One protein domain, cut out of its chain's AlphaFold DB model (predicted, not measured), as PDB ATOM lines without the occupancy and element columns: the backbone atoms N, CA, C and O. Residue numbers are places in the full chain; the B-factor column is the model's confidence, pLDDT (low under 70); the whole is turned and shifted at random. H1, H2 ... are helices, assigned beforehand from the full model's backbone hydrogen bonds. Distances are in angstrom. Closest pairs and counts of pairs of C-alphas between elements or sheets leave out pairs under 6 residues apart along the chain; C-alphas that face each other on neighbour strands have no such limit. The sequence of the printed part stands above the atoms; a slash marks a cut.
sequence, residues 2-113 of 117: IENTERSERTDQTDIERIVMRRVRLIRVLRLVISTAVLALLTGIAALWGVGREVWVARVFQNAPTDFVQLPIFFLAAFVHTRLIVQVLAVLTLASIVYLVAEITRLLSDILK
ATOM      1  N   ILE A   2      90.422 100.690  42.866       60.75
ATOM      2  CA  ILE A   2      89.491 100.623  44.017       60.75
ATOM      3  C   ILE A   2      89.735  99.398  44.933       60.75
ATOM      4  O   ILE A   2      89.579  99.491  46.143       60.75
ATOM      5  N   GLU A   3      90.212  98.275  44.388       58.47
ATOM      6  CA  GLU A   3      90.425  97.021  45.142       58.47
ATOM      7  C   GLU A   3      91.536  97.099  46.212       58.47
ATOM      8  O   GLU A   3      91.491  96.395  47.219       58.47
ATOM      9  N   ASN A   4      92.526  97.985  46.037       61.91
ATOM     10  CA  ASN A   4      93.599  98.162  47.026       61.91
ATOM     11  C   ASN A   4      93.138  98.948  48.264       61.91
ATOM     12  O   ASN A   4      93.696  98.759  49.344       61.91
ATOM     13  N   THR A   5      92.113  99.792  48.128       61.91
ATOM     14  CA  THR A   5      91.603 100.624  49.224       61.91
ATOM     15  C   THR A   5      90.807  99.787  50.229       61.91
ATOM     16  O   THR A   5      91.052  99.878  51.428       61.91
ATOM     17  N   GLU A   6      89.959  98.868  49.753       61.56
ATOM     18  CA  GLU A   6      89.195  97.956  50.623       61.56
ATOM     19  C   GLU A   6      90.079  96.956  51.385       61.56
ATOM     20  O   GLU A   6      89.709  96.478  52.461       61.56
ATOM     21  N   ARG A   7      91.246  96.602  50.829       61.31
ATOM     22  CA  ARG A   7      92.208  95.721  51.508       61.31
ATOM     23  C   ARG A   7      92.887  96.420  52.679       61.31
ATOM     24  O   ARG A   7      93.022  95.792  53.724       61.31
ATOM     25  N   SER A   8      93.273  97.686  52.502       60.50
ATOM     26  CA  SER A   8      93.925  98.482  53.549       60.50
ATOM     27  C   SER A   8      92.976  98.751  54.721       60.50
ATOM     28  O   SER A   8      93.358  98.558  55.872       60.50
ATOM     29  N   GLU A   9      91.709  99.083  54.444       62.62
ATOM     30  CA  GLU A   9      90.709  99.314  55.497       62.62
ATOM     31  C   GLU A   9      90.420  98.052  56.325       62.62
ATOM     32  O   GLU A   9      90.298  98.126  57.548       62.62
ATOM     33  N   ARG A  10      90.375  96.866  55.696       62.38
ATOM     34  CA  ARG A  10      90.167  95.593  56.414       62.38
ATOM     35  C   ARG A  10      91.329  95.237  57.347       62.38
ATOM     36  O   ARG A  10      91.091  94.680  58.424       62.38
ATOM     37  N   THR A  11      92.569  95.526  56.950       67.31
ATOM     38  CA  THR A  11      93.752  95.308  57.801       67.31
ATOM     39  C   THR A  11      93.820  96.309  58.949       67.31
ATOM     40  O   THR A  11      94.007  95.901  60.093       67.31
ATOM     41  N   ASP A  12      93.537  97.588  58.692       65.62
ATOM     42  CA  ASP A  12      93.524  98.613  59.741       65.62
ATOM     43  C   ASP A  12      92.431  98.335  60.784       65.62
ATOM     44  O   ASP A  12      92.656  98.450  61.993       65.62
ATOM     45  N   GLN A  13      91.256  97.880  60.339       68.06
ATOM     46  CA  GLN A  13      90.162  97.504  61.229       68.06
ATOM     47  C   GLN A  13      90.534  96.314  62.129       68.06
ATOM     48  O   GLN A  13      90.227  96.331  63.323       68.06
ATOM     49  N   THR A  14      91.241  95.312  61.597       74.88
ATOM     50  CA  THR A  14      91.664  94.135  62.375       74.88
ATOM     51  C   THR A  14      92.795  94.444  63.356       74.88
ATOM     52  O   THR A  14      92.810  93.886  64.459       74.88
ATOM     53  N   ASP A  15      93.699  95.369  63.030       77.94
ATOM     54  CA  ASP A  15      94.760  95.800  63.945       77.94
ATOM     55  C   ASP A  15      94.225  96.682  65.078       77.94
ATOM     56  O   ASP A  15      94.551  96.455  66.251       77.94
ATOM     57  N   ILE A  16      93.325  97.622  64.771       77.12
ATOM     58  CA  ILE A  16      92.640  98.432  65.787       77.12
ATOM     59  C   ILE A  16      91.808  97.531  66.707       77.12
ATOM     60  O   ILE A  16      91.905  97.643  67.933       77.12
ATOM     61  N   GLU A  17      91.041  96.592  66.149       80.81
ATOM     62  CA  GLU A  17      90.257  95.628  66.925       80.81
ATOM     63  C   GLU A  17      91.152  94.798  67.854       80.81
ATOM     64  O   GLU A  17      90.862  94.653  69.046       80.81
ATOM     65  N   ARG A  18      92.293  94.310  67.353       81.75
ATOM     66  CA  ARG A  18      93.255  93.536  68.146       81.75
ATOM     67  C   ARG A  18      93.837  94.366  69.296       81.75
ATOM     68  O   ARG A  18      93.951  93.854  70.415       81.75
ATOM     69  N   ILE A  19      94.161  95.640  69.063       84.00
ATOM     70  CA  ILE A  19      94.658  96.561  70.099       84.00
ATOM     71  C   ILE A  19      93.582  96.819  71.162       84.00
ATOM     72  O   ILE A  19      93.865  96.721  72.362       84.00
ATOM     73  N   VAL A  20      92.346  97.106  70.751       84.25
ATOM     74  CA  VAL A  20      91.224  97.379  71.663       84.25
ATOM     75  C   VAL A  20      90.889  96.142  72.491       84.25
ATOM     76  O   VAL A  20      90.823  96.219  73.720       84.25
ATOM     77  N   MET A  21      90.778  94.973  71.860       87.38
ATOM     78  CA  MET A  21      90.461  93.722  72.551       87.38
ATOM     79  C   MET A  21      91.553  93.309  73.540       87.38
ATOM     80  O   MET A  21      91.240  92.759  74.601       87.38
ATOM     81  N   ARG A  22      92.826  93.619  73.260       81.00
ATOM     82  CA  ARG A  22      93.924  93.415  74.217       81.00
ATOM     83  C   ARG A  22      93.752  94.288  75.460       81.00
ATOM     84  O   ARG A  22      93.879  93.781  76.573       81.00
ATOM     85  N   ARG A  23      93.404  95.568  75.285       82.50
ATOM     86  CA  ARG A  23      93.168  96.513  76.393       82.50
ATOM     87  C   ARG A  23      91.939  96.137  77.217       82.50
ATOM     88  O   ARG A  23      92.019  96.117  78.439       82.50
ATOM     89  N   VAL A  24      90.833  95.767  76.572       86.69
ATOM     90  CA  VAL A  24      89.609  95.313  77.257       86.69
ATOM     91  C   VAL A  24      89.887  94.065  78.093       86.69
ATOM     92  O   VAL A  24      89.465  93.983  79.247       86.69
ATOM     93  N   ARG A  25      90.642  93.106  77.545       81.06
ATOM     94  CA  ARG A  25      91.035  91.897  78.278       81.06
ATOM     95  C   ARG A  25      91.919  92.235  79.478       81.06
ATOM     96  O   ARG A  25      91.688  91.691  80.552       81.06
ATOM     97  N   LEU A  26      92.853  93.175  79.319       79.44
ATOM     98  CA  LEU A  26      93.706  93.666  80.402       79.44
ATOM     99  C   LEU A  26      92.873  94.319  81.512       79.44
ATOM    100  O   LEU A  26      92.998  93.915  82.660       79.44
ATOM    101  N   ILE A  27      91.946  95.226  81.187       82.00
ATOM    102  CA  ILE A  27      91.045  95.858  82.169       82.00
ATOM    103  C   ILE A  27      90.208  94.807  82.910       82.00
ATOM    104  O   ILE A  27      90.013  94.902  84.121       82.00
ATOM    105  N   ARG A  28      89.723  93.779  82.203       78.25
ATOM    106  CA  ARG A  28      88.916  92.708  82.802       78.25
ATOM    107  C   ARG A  28      89.729  91.850  83.775       78.25
ATOM    108  O   ARG A  28      89.227  91.535  84.849       78.25
ATOM    109  N   VAL A  29      90.975  91.524  83.427       73.88
ATOM    110  CA  VAL A  29      91.917  90.827  84.320       73.88
ATOM    111  C   VAL A  29      92.281  91.714  85.507       73.88
ATOM    112  O   VAL A  29      92.198  91.267  86.644       73.88
ATOM    113  N   LEU A  30      92.586  92.990  85.270       73.50
ATOM    114  CA  LEU A  30      92.934  93.949  86.314       73.50
ATOM    115  C   LEU A  30      91.793  94.118  87.325       73.50
ATOM    116  O   LEU A  30      92.023  94.118  88.529       73.50
ATOM    117  N   ARG A  31      90.543  94.173  86.855       77.75
ATOM    118  CA  ARG A  31      89.357  94.219  87.718       77.75
ATOM    119  C   ARG A  31      89.217  92.964  88.585       77.75
ATOM    120  O   ARG A  31      88.873  93.082  89.758       77.75
ATOM    121  N   LEU A  32      89.472  91.781  88.022       74.75
ATOM    122  CA  LEU A  32      89.451  90.522  88.772       74.75
ATOM    123  C   LEU A  32      90.533  90.521  89.861       74.75
ATOM    124  O   LEU A  32      90.247  90.208  91.012       74.75
ATOM    125  N   VAL A  33      91.741  90.944  89.495       72.88
ATOM    126  CA  VAL A  33      92.897  91.046  90.388       72.88
ATOM    127  C   VAL A  33      92.655  92.011  91.540       72.88
ATOM    128  O   VAL A  33      92.954  91.693  92.687       72.88
ATOM    129  N   ILE A  34      92.089  93.185  91.262       76.94
ATOM    130  CA  ILE A  34      91.770  94.164  92.304       76.94
ATOM    131  C   ILE A  34      90.770  93.561  93.300       76.94
ATOM    132  O   ILE A  34      90.933  93.732  94.503       76.94
ATOM    133  N   SER A  35      89.782  92.794  92.829       79.75
ATOM    134  CA  SER A  35      88.808  92.122  93.699       79.75
ATOM    135  C   SER A  35      89.466  91.091  94.626       79.75
ATOM    136  O   SER A  35      89.206  91.079  95.830       79.75
ATOM    137  N   THR A  36      90.358  90.249  94.097       79.12
ATOM    138  CA  THR A  36      91.078  89.249  94.902       79.12
ATOM    139  C   THR A  36      92.100  89.886  95.842       79.12
ATOM    140  O   THR A  36      92.252  89.427  96.971       79.12
ATOM    141  N   ALA A  37      92.755  90.972  95.427       76.88
ATOM    142  CA  ALA A  37      93.670  91.733  96.271       76.88
ATOM    143  C   ALA A  37      92.936  92.422  97.434       76.88
ATOM    144  O   ALA A  37      93.397  92.360  98.571       76.88
ATOM    145  N   VAL A  38      91.769  93.024  97.178       82.12
ATOM    146  CA  VAL A  38      90.916  93.608  98.227       82.12
ATOM    147  C   VAL A  38      90.447  92.533  99.200       82.12
ATOM    148  O   VAL A  38      90.508  92.747 100.408       82.12
ATOM    149  N   LEU A  39      90.036  91.361  98.706       81.00
ATOM    150  CA  LEU A  39      89.676  90.237  99.569       81.00
ATOM    151  C   LEU A  39      90.855  89.817 100.457       81.00
ATOM    152  O   LEU A  39      90.694  89.735 101.669       81.00
ATOM    153  N   ALA A  40      92.047  89.631  99.882       77.31
ATOM    154  CA  ALA A  40      93.252  89.276 100.632       77.31
ATOM    155  C   ALA A  40      93.610  90.330 101.693       77.31
ATOM    156  O   ALA A  40      93.980  89.971 102.815       77.31
ATOM    157  N   LEU A  41      93.453  91.616 101.364       82.25
ATOM    158  CA  LEU A  41      93.663  92.728 102.288       82.25
ATOM    159  C   LEU A  41      92.656  92.701 103.441       82.25
ATOM    160  O   LEU A  41      93.057  92.792 104.597       82.25
ATOM    161  N   LEU A  42      91.362  92.536 103.149       83.12
ATOM    162  CA  LEU A  42      90.316  92.443 104.170       83.12
ATOM    163  C   LEU A  42      90.515  91.221 105.070       83.12
ATOM    164  O   LEU A  42      90.404  91.340 106.288       83.12
ATOM    165  N   THR A  43      90.867  90.068 104.496       83.25
ATOM    166  CA  THR A  43      91.230  88.868 105.256       83.25
ATOM    167  C   THR A  43      92.445  89.127 106.142       83.25
ATOM    168  O   THR A  43      92.425  88.752 107.311       83.25
ATOM    169  N   GLY A  44      93.467  89.817 105.630       77.94
ATOM    170  CA  GLY A  44      94.640  90.214 106.404       77.94
ATOM    171  C   GLY A  44      94.272  91.122 107.577       77.94
ATOM    172  O   GLY A  44      94.623  90.825 108.709       77.94
ATOM    173  N   ILE A  45      93.496  92.182 107.339       85.38
ATOM    174  CA  ILE A  45      93.039  93.102 108.393       85.38
ATOM    175  C   ILE A  45      92.216  92.361 109.451       85.38
ATOM    176  O   ILE A  45      92.464  92.527 110.644       85.38
ATOM    177  N   ALA A  46      91.268  91.518 109.036       81.31
ATOM    178  CA  ALA A  46      90.448  90.730 109.953       81.31
ATOM    179  C   ALA A  46      91.292  89.751 110.784       81.31
ATOM    180  O   ALA A  46      91.054  89.579 111.981       81.31
ATOM    181  N   ALA A  47      92.307  89.144 110.171       79.00
ATOM    182  CA  ALA A  47      93.223  88.249 110.854       79.00
ATOM    183  C   ALA A  47      94.142  88.998 111.834       79.00
ATOM    184  O   ALA A  47      94.254  88.589 112.986       79.00
ATOM    185  N   LEU A  48      94.719  90.141 111.449       79.12
ATOM    186  CA  LEU A  48      95.477  90.990 112.375       79.12
ATOM    187  C   LEU A  48      94.610  91.460 113.547       79.12
ATOM    188  O   LEU A  48      95.055  91.435 114.694       79.12
ATOM    189  N   TRP A  49      93.364  91.845 113.273       80.69
ATOM    190  CA  TRP A  49      92.412  92.251 114.301       80.69
ATOM    191  C   TRP A  49      92.134  91.117 115.293       80.69
ATOM    192  O   TRP A  49      92.186  91.320 116.507       80.69
ATOM    193  N   GLY A  50      91.856  89.907 114.799       76.50
ATOM    194  CA  GLY A  50      91.602  88.755 115.662       76.50
ATOM    195  C   GLY A  50      92.833  88.336 116.471       76.50
ATOM    196  O   GLY A  50      92.702  88.025 117.654       76.50
ATOM    197  N   VAL A  51      94.035  88.414 115.887       75.62
ATOM    198  CA  VAL A  51      95.294  88.168 116.609       75.62
ATOM    199  C   VAL A  51      95.503  89.205 117.707       75.62
ATOM    200  O   VAL A  51      95.802  88.821 118.832       75.62
ATOM    201  N   GLY A  52      95.295  90.494 117.431       72.44
ATOM    202  CA  GLY A  52      95.436  91.554 118.436       72.44
ATOM    203  C   GLY A  52      94.432  91.447 119.589       72.44
ATOM    204  O   GLY A  52      94.726  91.871 120.706       72.44
ATOM    205  N   ARG A  53      93.261  90.845 119.344       75.12
ATOM    206  CA  ARG A  53      92.260  90.571 120.383       75.12
ATOM    207  C   ARG A  53      92.634  89.374 121.262       75.12
ATOM    208  O   ARG A  53      92.429  89.433 122.470       75.12
ATOM    209  N   GLU A  54      93.134  88.291 120.673       70.56
ATOM    210  CA  GLU A  54      93.451  87.054 121.406       70.56
ATOM    211  C   GLU A  54      94.853  87.069 122.033       70.56
ATOM    212  O   GLU A  54      95.070  86.467 123.084       70.56
ATOM    213  N   VAL A  55      95.809  87.766 121.417       67.44
ATOM    214  CA  VAL A  55      97.182  87.893 121.904       67.44
ATOM    215  C   VAL A  55      97.392  89.302 122.423       67.44
ATOM    216  O   VAL A  55      97.457  90.271 121.671       67.44
ATOM    217  N   TRP A  56      97.575  89.417 123.734       72.69
ATOM    218  CA  TRP A  56      98.023  90.660 124.345       72.69
ATOM    219  C   TRP A  56      99.492  90.899 123.978       72.69
ATOM    220  O   TRP A  56     100.404  90.478 124.686       72.69
ATOM    221  N   VAL A  57      99.717  91.564 122.842       67.44
ATOM    222  CA  VAL A  57     101.045  91.830 122.262       67.44
ATOM    223  C   VAL A  57     101.974  92.499 123.280       67.44
ATOM    224  O   VAL A  57     103.133  92.112 123.412       67.44
ATOM    225  N   ALA A  58     101.437  93.409 124.097       69.62
ATOM    226  CA  ALA A  58     102.168  94.038 125.194       69.62
ATOM    227  C   ALA A  58     102.745  93.017 126.193       69.62
ATOM    228  O   ALA A  58     103.878  93.162 126.639       69.62
ATOM    229  N   ARG A  59     102.004  91.947 126.500       70.44
ATOM    230  CA  ARG A  59     102.440  90.895 127.428       70.44
ATOM    231  C   ARG A  59     103.485  89.971 126.807       70.44
ATOM    232  O   ARG A  59     104.301  89.417 127.534       70.44
ATOM    233  N   VAL A  60     103.480  89.811 125.484       72.25
ATOM    234  CA  VAL A  60     104.521  89.060 124.763       72.25
ATOM    235  C   VAL A  60     105.831  89.843 124.772       72.25
ATOM    236  O   VAL A  60     106.858  89.284 125.137       72.25
ATOM    237  N   PHE A  61     105.793  91.143 124.459       72.88
ATOM    238  CA  PHE A  61     106.988  91.993 124.488       72.88
ATOM    239  C   PHE A  61     107.560  92.174 125.897       72.88
ATOM    240  O   PHE A  61     108.774  92.201 126.052       72.88
ATOM    241  N   GLN A  62     106.714  92.231 126.931       77.06
ATOM    242  CA  GLN A  62     107.172  92.266 128.326       77.06
ATOM    243  C   GLN A  62     107.897  90.987 128.764       77.06
ATOM    244  O   GLN A  62     108.742  91.050 129.649       77.06
ATOM    245  N   ASN A  63     107.568  89.840 128.163       78.12
ATOM    246  CA  ASN A  63     108.198  88.555 128.471       78.12
ATOM    247  C   ASN A  63     109.306  88.179 127.475       78.12
ATOM    248  O   ASN A  63     109.879  87.097 127.592       78.12
ATOM    249  N   ALA A  64     109.588  89.028 126.482       78.81
ATOM    250  CA  ALA A  64     110.576  88.726 125.461       78.81
ATOM    251  C   ALA A  64     111.996  88.768 126.057       78.81
ATOM    252  O   ALA A  64     112.339  89.729 126.753       78.81
ATOM    253  N   PRO A  65     112.837  87.755 125.786       78.12
ATOM    254  CA  PRO A  65     114.221  87.757 126.231       78.12
ATOM    255  C   PRO A  65     114.993  88.895 125.558       78.12
ATOM    256  O   PRO A  65     114.786  89.200 124.384       78.12
ATOM    257  N   THR A  66     115.910  89.517 126.299       82.75
ATOM    258  CA  THR A  66     116.744  90.629 125.808       82.75
ATOM    259  C   THR A  66     117.834  90.155 124.836       82.75
ATOM    260  O   THR A  66     118.363  90.944 124.057       82.75
ATOM    261  N   ASP A  67     118.138  88.854 124.843       83.69
ATOM    262  CA  ASP A  67     119.101  88.229 123.939       83.69
ATOM    263  C   ASP A  67     118.509  88.024 122.541       83.69
ATOM    264  O   ASP A  67     117.659  87.155 122.318       83.69
ATOM    265  N   PHE A  68     119.039  88.756 121.559       80.19
ATOM    266  CA  PHE A  68     118.596  88.674 120.162       80.19
ATOM    267  C   PHE A  68     118.703  87.268 119.551       80.19
ATOM    268  O   PHE A  68     117.931  86.926 118.658       80.19
ATOM    269  N   VAL A  69     119.623  86.436 120.049       85.88
ATOM    270  CA  VAL A  69     119.810  85.048 119.591       85.88
ATOM    271  C   VAL A  69     118.663  84.139 120.051       85.88
ATOM    272  O   VAL A  69     118.312  83.192 119.351       85.88
ATOM    273  N   GLN A  70     118.042  84.433 121.200       82.06
ATOM    274  CA  GLN A  70     116.964  83.619 121.775       82.06
ATOM    275  C   GLN A  70     115.568  84.066 121.318       82.06
ATOM    276  O   GLN A  70     114.614  83.292 121.422       82.06
ATOM    277  N   LEU A  71     115.442  85.279 120.765       81.81
ATOM    278  CA  LEU A  71     114.175  85.818 120.259       81.81
ATOM    279  C   LEU A  71     113.434  84.869 119.298       81.81
ATOM    280  O   LEU A  71     112.240  84.661 119.513       81.81
ATOM    281  N   PRO A  72     114.070  84.255 118.278       82.62
ATOM    282  CA  PRO A  72     113.350  83.402 117.333       82.62
ATOM    283  C   PRO A  72     112.727  82.187 118.022       82.62
ATOM    284  O   PRO A  72     111.571  81.858 117.772       82.62
ATOM    285  N   ILE A  73     113.478  81.552 118.927       84.38
ATOM    286  CA  ILE A  73     113.039  80.369 119.678       84.38
ATOM    287  C   ILE A  73     111.903  80.746 120.632       84.38
ATOM    288  O   ILE A  73     110.905  80.032 120.706       84.38
ATOM    289  N   PHE A  74     112.016  81.890 121.312       82.94
ATOM    290  CA  PHE A  74     110.972  82.408 122.193       82.94
ATOM    291  C   PHE A  74     109.665  82.681 121.441       82.94
ATOM    292  O   PHE A  74     108.607  82.217 121.867       82.94
ATOM    293  N   PHE A  75     109.721  83.380 120.302       78.94
ATOM    294  CA  PHE A  75     108.528  83.648 119.497       78.94
ATOM    295  C   PHE A  75     107.914  82.365 118.937       78.94
ATOM    296  O   PHE A  75     106.690  82.236 118.931       78.94
ATOM    297  N   LEU A  76     108.736  81.397 118.522       80.94
ATOM    298  CA  LEU A  76     108.254  80.103 118.042       80.94
ATOM    299  C   LEU A  76     107.550  79.317 119.159       80.94
ATOM    300  O   LEU A  76     106.446  78.816 118.959       80.94
ATOM    301  N   ALA A  77     108.152  79.252 120.349       80.62
ATOM    302  CA  ALA A  77     107.577  78.575 121.509       80.62
ATOM    303  C   ALA A  77     106.271  79.240 121.972       80.62
ATOM    304  O   ALA A  77     105.269  78.561 122.198       80.62
ATOM    305  N   ALA A  78     106.249  80.575 122.039       77.81
ATOM    306  CA  ALA A  78     105.049  81.338 122.359       77.81
ATOM    307  C   ALA A  78     103.938  81.102 121.324       77.81
ATOM    308  O   ALA A  78     102.781  80.922 121.695       77.81
ATOM    309  N   PHE A  79     104.282  81.041 120.036       79.94
ATOM    310  CA  PHE A  79     103.331  80.765 118.962       79.94
ATOM    311  C   PHE A  79     102.732  79.356 119.055       79.94
ATOM    312  O   PHE A  79     101.510  79.197 118.985       79.94
ATOM    313  N   VAL A  80     103.559  78.332 119.281       79.62
ATOM    314  CA  VAL A  80     103.102  76.939 119.435       79.62
ATOM    315  C   VAL A  80     102.157  76.780 120.629       79.62
ATOM    316  O   VAL A  80     101.223  75.984 120.569       79.62
ATOM    317  N   HIS A  81     102.341  77.569 121.687       82.75
ATOM    318  CA  HIS A  81     101.473  77.565 122.867       82.75
ATOM    319  C   HIS A  81     100.297  78.555 122.810       82.75
ATOM    320  O   HIS A  81      99.563  78.692 123.789       82.75
ATOM    321  N   THR A  82     100.066  79.230 121.681       79.75
ATOM    322  CA  THR A  82      98.862  80.055 121.501       79.75
ATOM    323  C   THR A  82      97.628  79.222 121.152       79.75
ATOM    324  O   THR A  82      97.700  78.048 120.792       79.75
ATOM    325  N   ARG A  83      96.450  79.844 121.263       81.62
ATOM    326  CA  ARG A  83      95.179  79.232 120.865       81.62
ATOM    327  C   ARG A  83      95.174  78.930 119.366       81.62
ATOM    328  O   ARG A  83      95.635  79.745 118.572       81.62
ATOM    329  N   LEU A  84      94.544  77.821 118.975       79.88
ATOM    330  CA  LEU A  84      94.446  77.377 117.576       79.88
ATOM    331  C   LEU A  84      93.916  78.476 116.638       79.88
ATOM    332  O   LEU A  84      94.404  78.627 115.523       79.88
ATOM    333  N   ILE A  85      92.981  79.308 117.111       75.06
ATOM    334  CA  ILE A  85      92.463  80.443 116.337       75.06
ATOM    335  C   ILE A  85      93.561  81.456 115.969       75.06
ATOM    336  O   ILE A  85      93.608  81.916 114.835       75.06
ATOM    337  N   VAL A  86      94.500  81.740 116.874       76.62
ATOM    338  CA  VAL A  86      95.631  82.648 116.624       76.62
ATOM    339  C   VAL A  86      96.560  82.060 115.571       76.62
ATOM    340  O   VAL A  86      96.985  82.777 114.668       76.62
ATOM    341  N   GLN A  87      96.837  80.757 115.647       80.31
ATOM    342  CA  GLN A  87      97.688  80.072 114.675       80.31
ATOM    343  C   GLN A  87      97.078  80.119 113.273       80.31
ATOM    344  O   GLN A  87      97.759  80.484 112.316       80.31
ATOM    345  N   VAL A  88      95.778  79.832 113.157       83.44
ATOM    346  CA  VAL A  88      95.048  79.911 111.884       83.44
ATOM    347  C   VAL A  88      95.053  81.337 111.336       83.44
ATOM    348  O   VAL A  88      95.344  81.534 110.158       83.44
ATOM    349  N   LEU A  89      94.784  82.344 112.172       77.19
ATOM    350  CA  LEU A  89      94.798  83.742 111.738       77.19
ATOM    351  C   LEU A  89      96.204  84.198 111.324       77.19
ATOM    352  O   LEU A  89      96.345  84.915 110.336       77.19
ATOM    353  N   ALA A  90      97.251  83.768 112.024       81.38
ATOM    354  CA  ALA A  90      98.631  84.073 111.657       81.38
ATOM    355  C   ALA A  90      99.011  83.458 110.304       81.38
ATOM    356  O   ALA A  90      99.584  84.144 109.458       81.38
ATOM    357  N   VAL A  91      98.635  82.198 110.062       86.38
ATOM    358  CA  VAL A  91      98.846  81.534 108.767       86.38
ATOM    359  C   VAL A  91      98.069  82.241 107.659       86.38
ATOM    360  O   VAL A  91      98.637  82.511 106.604       86.38
ATOM    361  N   LEU A  92      96.804  82.604 107.893       80.12
ATOM    362  CA  LEU A  92      96.002  83.371 106.933       80.12
ATOM    363  C   LEU A  92      96.618  84.738 106.634       80.12
ATOM    364  O   LEU A  92      96.667  85.150 105.479       80.12
ATOM    365  N   THR A  93      97.131  85.419 107.656       81.38
ATOM    366  CA  THR A  93      97.811  86.708 107.502       81.38
ATOM    367  C   THR A  93      99.052  86.554 106.633       81.38
ATOM    368  O   THR A  93      99.231  87.301 105.672       81.38
ATOM    369  N   LEU A  94      99.887  85.556 106.933       86.12
ATOM    370  CA  LEU A  94     101.093  85.271 106.168       86.12
ATOM    371  C   LEU A  94     100.757  84.926 104.712       86.12
ATOM    372  O   LEU A  94     101.372  85.470 103.797       86.12
ATOM    373  N   ALA A  95      99.744  84.087 104.491       84.56
ATOM    374  CA  ALA A  95      99.269  83.731 103.161       84.56
ATOM    375  C   ALA A  95      98.759  84.956 102.385       84.56
ATOM    376  O   ALA A  95      99.137  85.136 101.228       84.56
ATOM    377  N   SER A  96      97.973  85.834 103.018       80.12
ATOM    378  CA  SER A  96      97.513  87.091 102.411       80.12
ATOM    379  C   SER A  96      98.677  88.002 102.024       80.12
ATOM    380  O   SER A  96      98.665  88.563 100.930       80.12
ATOM    381  N   ILE A  97      99.696  88.138 102.880       81.62
ATOM    382  CA  ILE A  97     100.885  88.954 102.590       81.62
ATOM    383  C   ILE A  97     101.638  88.387 101.386       81.62
ATOM    384  O   ILE A  97     101.924  89.120 100.440       81.62
ATOM    385  N   VAL A  98     101.929  87.083 101.394       89.62
ATOM    386  CA  VAL A  98     102.632  86.413 100.289       89.62
ATOM    387  C   VAL A  98     101.851  86.564  98.985       89.62
ATOM    388  O   VAL A  98     102.433  86.906  97.956       89.62
ATOM    389  N   TYR A  99     100.532  86.374  99.032       85.69
ATOM    390  CA  TYR A  99      99.662  86.546  97.876       85.69
ATOM    391  C   TYR A  99      99.687  87.984  97.340       85.69
ATOM    392  O   TYR A  99      99.852  88.184  96.139       85.69
ATOM    393  N   LEU A 100      99.589  88.990  98.214       80.62
ATOM    394  CA  LEU A 100      99.651  90.399  97.820       80.62
ATOM    395  C   LEU A 100     100.993  90.750  97.169       80.62
ATOM    396  O   LEU A 100     101.011  91.406  96.131       80.62
ATOM    397  N   VAL A 101     102.115  90.280  97.724       89.38
ATOM    398  CA  VAL A 101     103.450  90.493  97.138       89.38
ATOM    399  C   VAL A 101     103.564  89.825  95.762       89.38
ATOM    400  O   VAL A 101     104.064  90.436  94.812       89.38
ATOM    401  N   ALA A 102     103.065  88.595  95.623       88.00
ATOM    402  CA  ALA A 102     103.038  87.884  94.345       88.00
ATOM    403  C   ALA A 102     102.171  88.609  93.297       88.00
ATOM    404  O   ALA A 102     102.530  88.690  92.124       88.00
ATOM    405  N   GLU A 103     101.047  89.189  93.712       83.19
ATOM    406  CA  GLU A 103     100.168  89.925  92.807       83.19
ATOM    407  C   GLU A 103     100.777  91.271  92.388       83.19
ATOM    408  O   GLU A 103     100.770  91.604  91.204       83.19
ATOM    409  N   ILE A 104     101.399  92.007  93.315       83.00
ATOM    410  CA  ILE A 104     102.117  93.258  93.013       83.00
ATOM    411  C   ILE A 104     103.250  93.002  92.012       83.00
ATOM    412  O   ILE A 104     103.393  93.742  91.039       83.00
ATOM    413  N   THR A 105     104.038  91.943  92.214       88.50
ATOM    414  CA  THR A 105     105.136  91.586  91.299       88.50
ATOM    415  C   THR A 105     104.629  91.161  89.920       88.50
ATOM    416  O   THR A 105     105.229  91.548  88.910       88.50
ATOM    417  N   ARG A 106     103.498  90.444  89.841       83.44
ATOM    418  CA  ARG A 106     102.853  90.101  88.563       83.44
ATOM    419  C   ARG A 106     102.369  91.346  87.821       83.44
ATOM    420  O   ARG A 106     102.711  91.522  86.654       83.44
ATOM    421  N   LEU A 107     101.646  92.233  88.506       80.44
ATOM    422  CA  LEU A 107     101.148  93.487  87.933       80.44
ATOM    423  C   LEU A 107     102.284  94.385  87.443       80.44
ATOM    424  O   LEU A 107     102.219  94.919  86.337       80.44
ATOM    425  N   LEU A 108     103.348  94.514  88.237       81.44
ATOM    426  CA  LEU A 108     104.519  95.299  87.865       81.44
ATOM    427  C   LEU A 108     105.205  94.724  86.617       81.44
ATOM    428  O   LEU A 108     105.579  95.477  85.723       81.44
ATOM    429  N   SER A 109     105.308  93.397  86.520       81.75
ATOM    430  CA  SER A 109     105.887  92.713  85.356       81.75
ATOM    431  C   SER A 109     105.053  92.891  84.085       81.75
ATOM    432  O   SER A 109     105.612  93.031  82.998       81.75
ATOM    433  N   ASP A 110     103.725  92.895  84.202       78.25
ATOM    434  CA  ASP A 110     102.828  93.106  83.063       78.25
ATOM    435  C   ASP A 110     102.846  94.560  82.568       78.25
ATOM    436  O   ASP A 110     102.723  94.790  81.365       78.25
ATOM    437  N   ILE A 111     103.065  95.529  83.463       75.44
ATOM    438  CA  ILE A 111     103.263  96.944  83.107       75.44
ATOM    439  C   ILE A 111     104.641  97.167  82.469       75.44
ATOM    440  O   ILE A 111     104.751  97.909  81.495       75.44
ATOM    441  N   LEU A 112     105.696  96.535  83.002       78.25
ATOM    442  CA  LEU A 112     107.066  96.730  82.520       78.25
ATOM    443  C   LEU A 112     107.367  96.041  81.189       78.25
ATOM    444  O   LEU A 112     108.367  96.395  80.573       78.25
ATOM    445  N   LYS A 113     106.568  95.067  80.732       74.81
ATOM    446  CA  LYS A 113     106.747  94.472  79.399       74.81
ATOM    447  C   LYS A 113     106.431  95.531  78.331       74.81
ATOM    448  O   LYS A 113     105.252  95.815  78.114       74.81
TER     449      LYS A 113
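Overview. This is residues 2 to 113 of the 117 residues of an uncharacterized protein of Candidatus Kaiserbacteria bacterium RIFCSPHIGHO2_02_FULL_55_17 (UniProt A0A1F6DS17). Starting from its second residue, Glu 3, the printed part runs as one very long helix, H1, and a second long helix, H4, folds back beside the later part of H1 to make a narrow V. At the end where the V closes, the short helices H2 and H3 and the link between them make a small head; residues 3 to 25 of H1 stick out alone at the other end. The 112 printed residues have four named helices, H1, H2, H3 and H4 in chain order, and no named strand: the class is all helix. The whole is extended, with a radius of gyration of the C-alphas of 25.2 A and spans of 87 by 27 by 18 A.

Arrangement. Look first at H1, residues 3 to 54, which touches H4, residues 84 to 112, with its residues 33 to 54 alone. Their closest C-alphas, of Gly 44 and Thr 93, are 4.9 A apart. The two run opposite ways at a shallow tilt of 24 degrees. H2, residues 57 to 62, meets H1 only through their tight link. H3, residues 71 to 80, is only just apart from H2, at 8.1 A. H3 is close to H4 but not clearly touching, with the C-alphas of Phe 79 and Gln 87 closest at 7.1 A and a steep tilt of 62 degrees. Every O i to N i+4 pair is within hydrogen-bond range in H2, H3 and H4, and 47 of 48 are in H1.

Along the chain. Find C-alpha 3 at (90.425, 97.021, 45.142); from there H1 runs 77.0 A to C-alpha 54 at (93.451, 87.054, 121.406). H2 and H3 follow, 8.6 A and 14.2 A long. H4 then runs 42.0 A from C-alpha 84 to C-alpha 112 at (107.066, 96.730, 82.520).

Size, cuts and confidence. The C-alphas of Ile 2 and Asn 63, the two farthest apart, are 87.3 A apart. The printed part has no cut and no long link. Look for pLDDT under 70 at residues 2 to 13, 55 and 57 to 58 of this model.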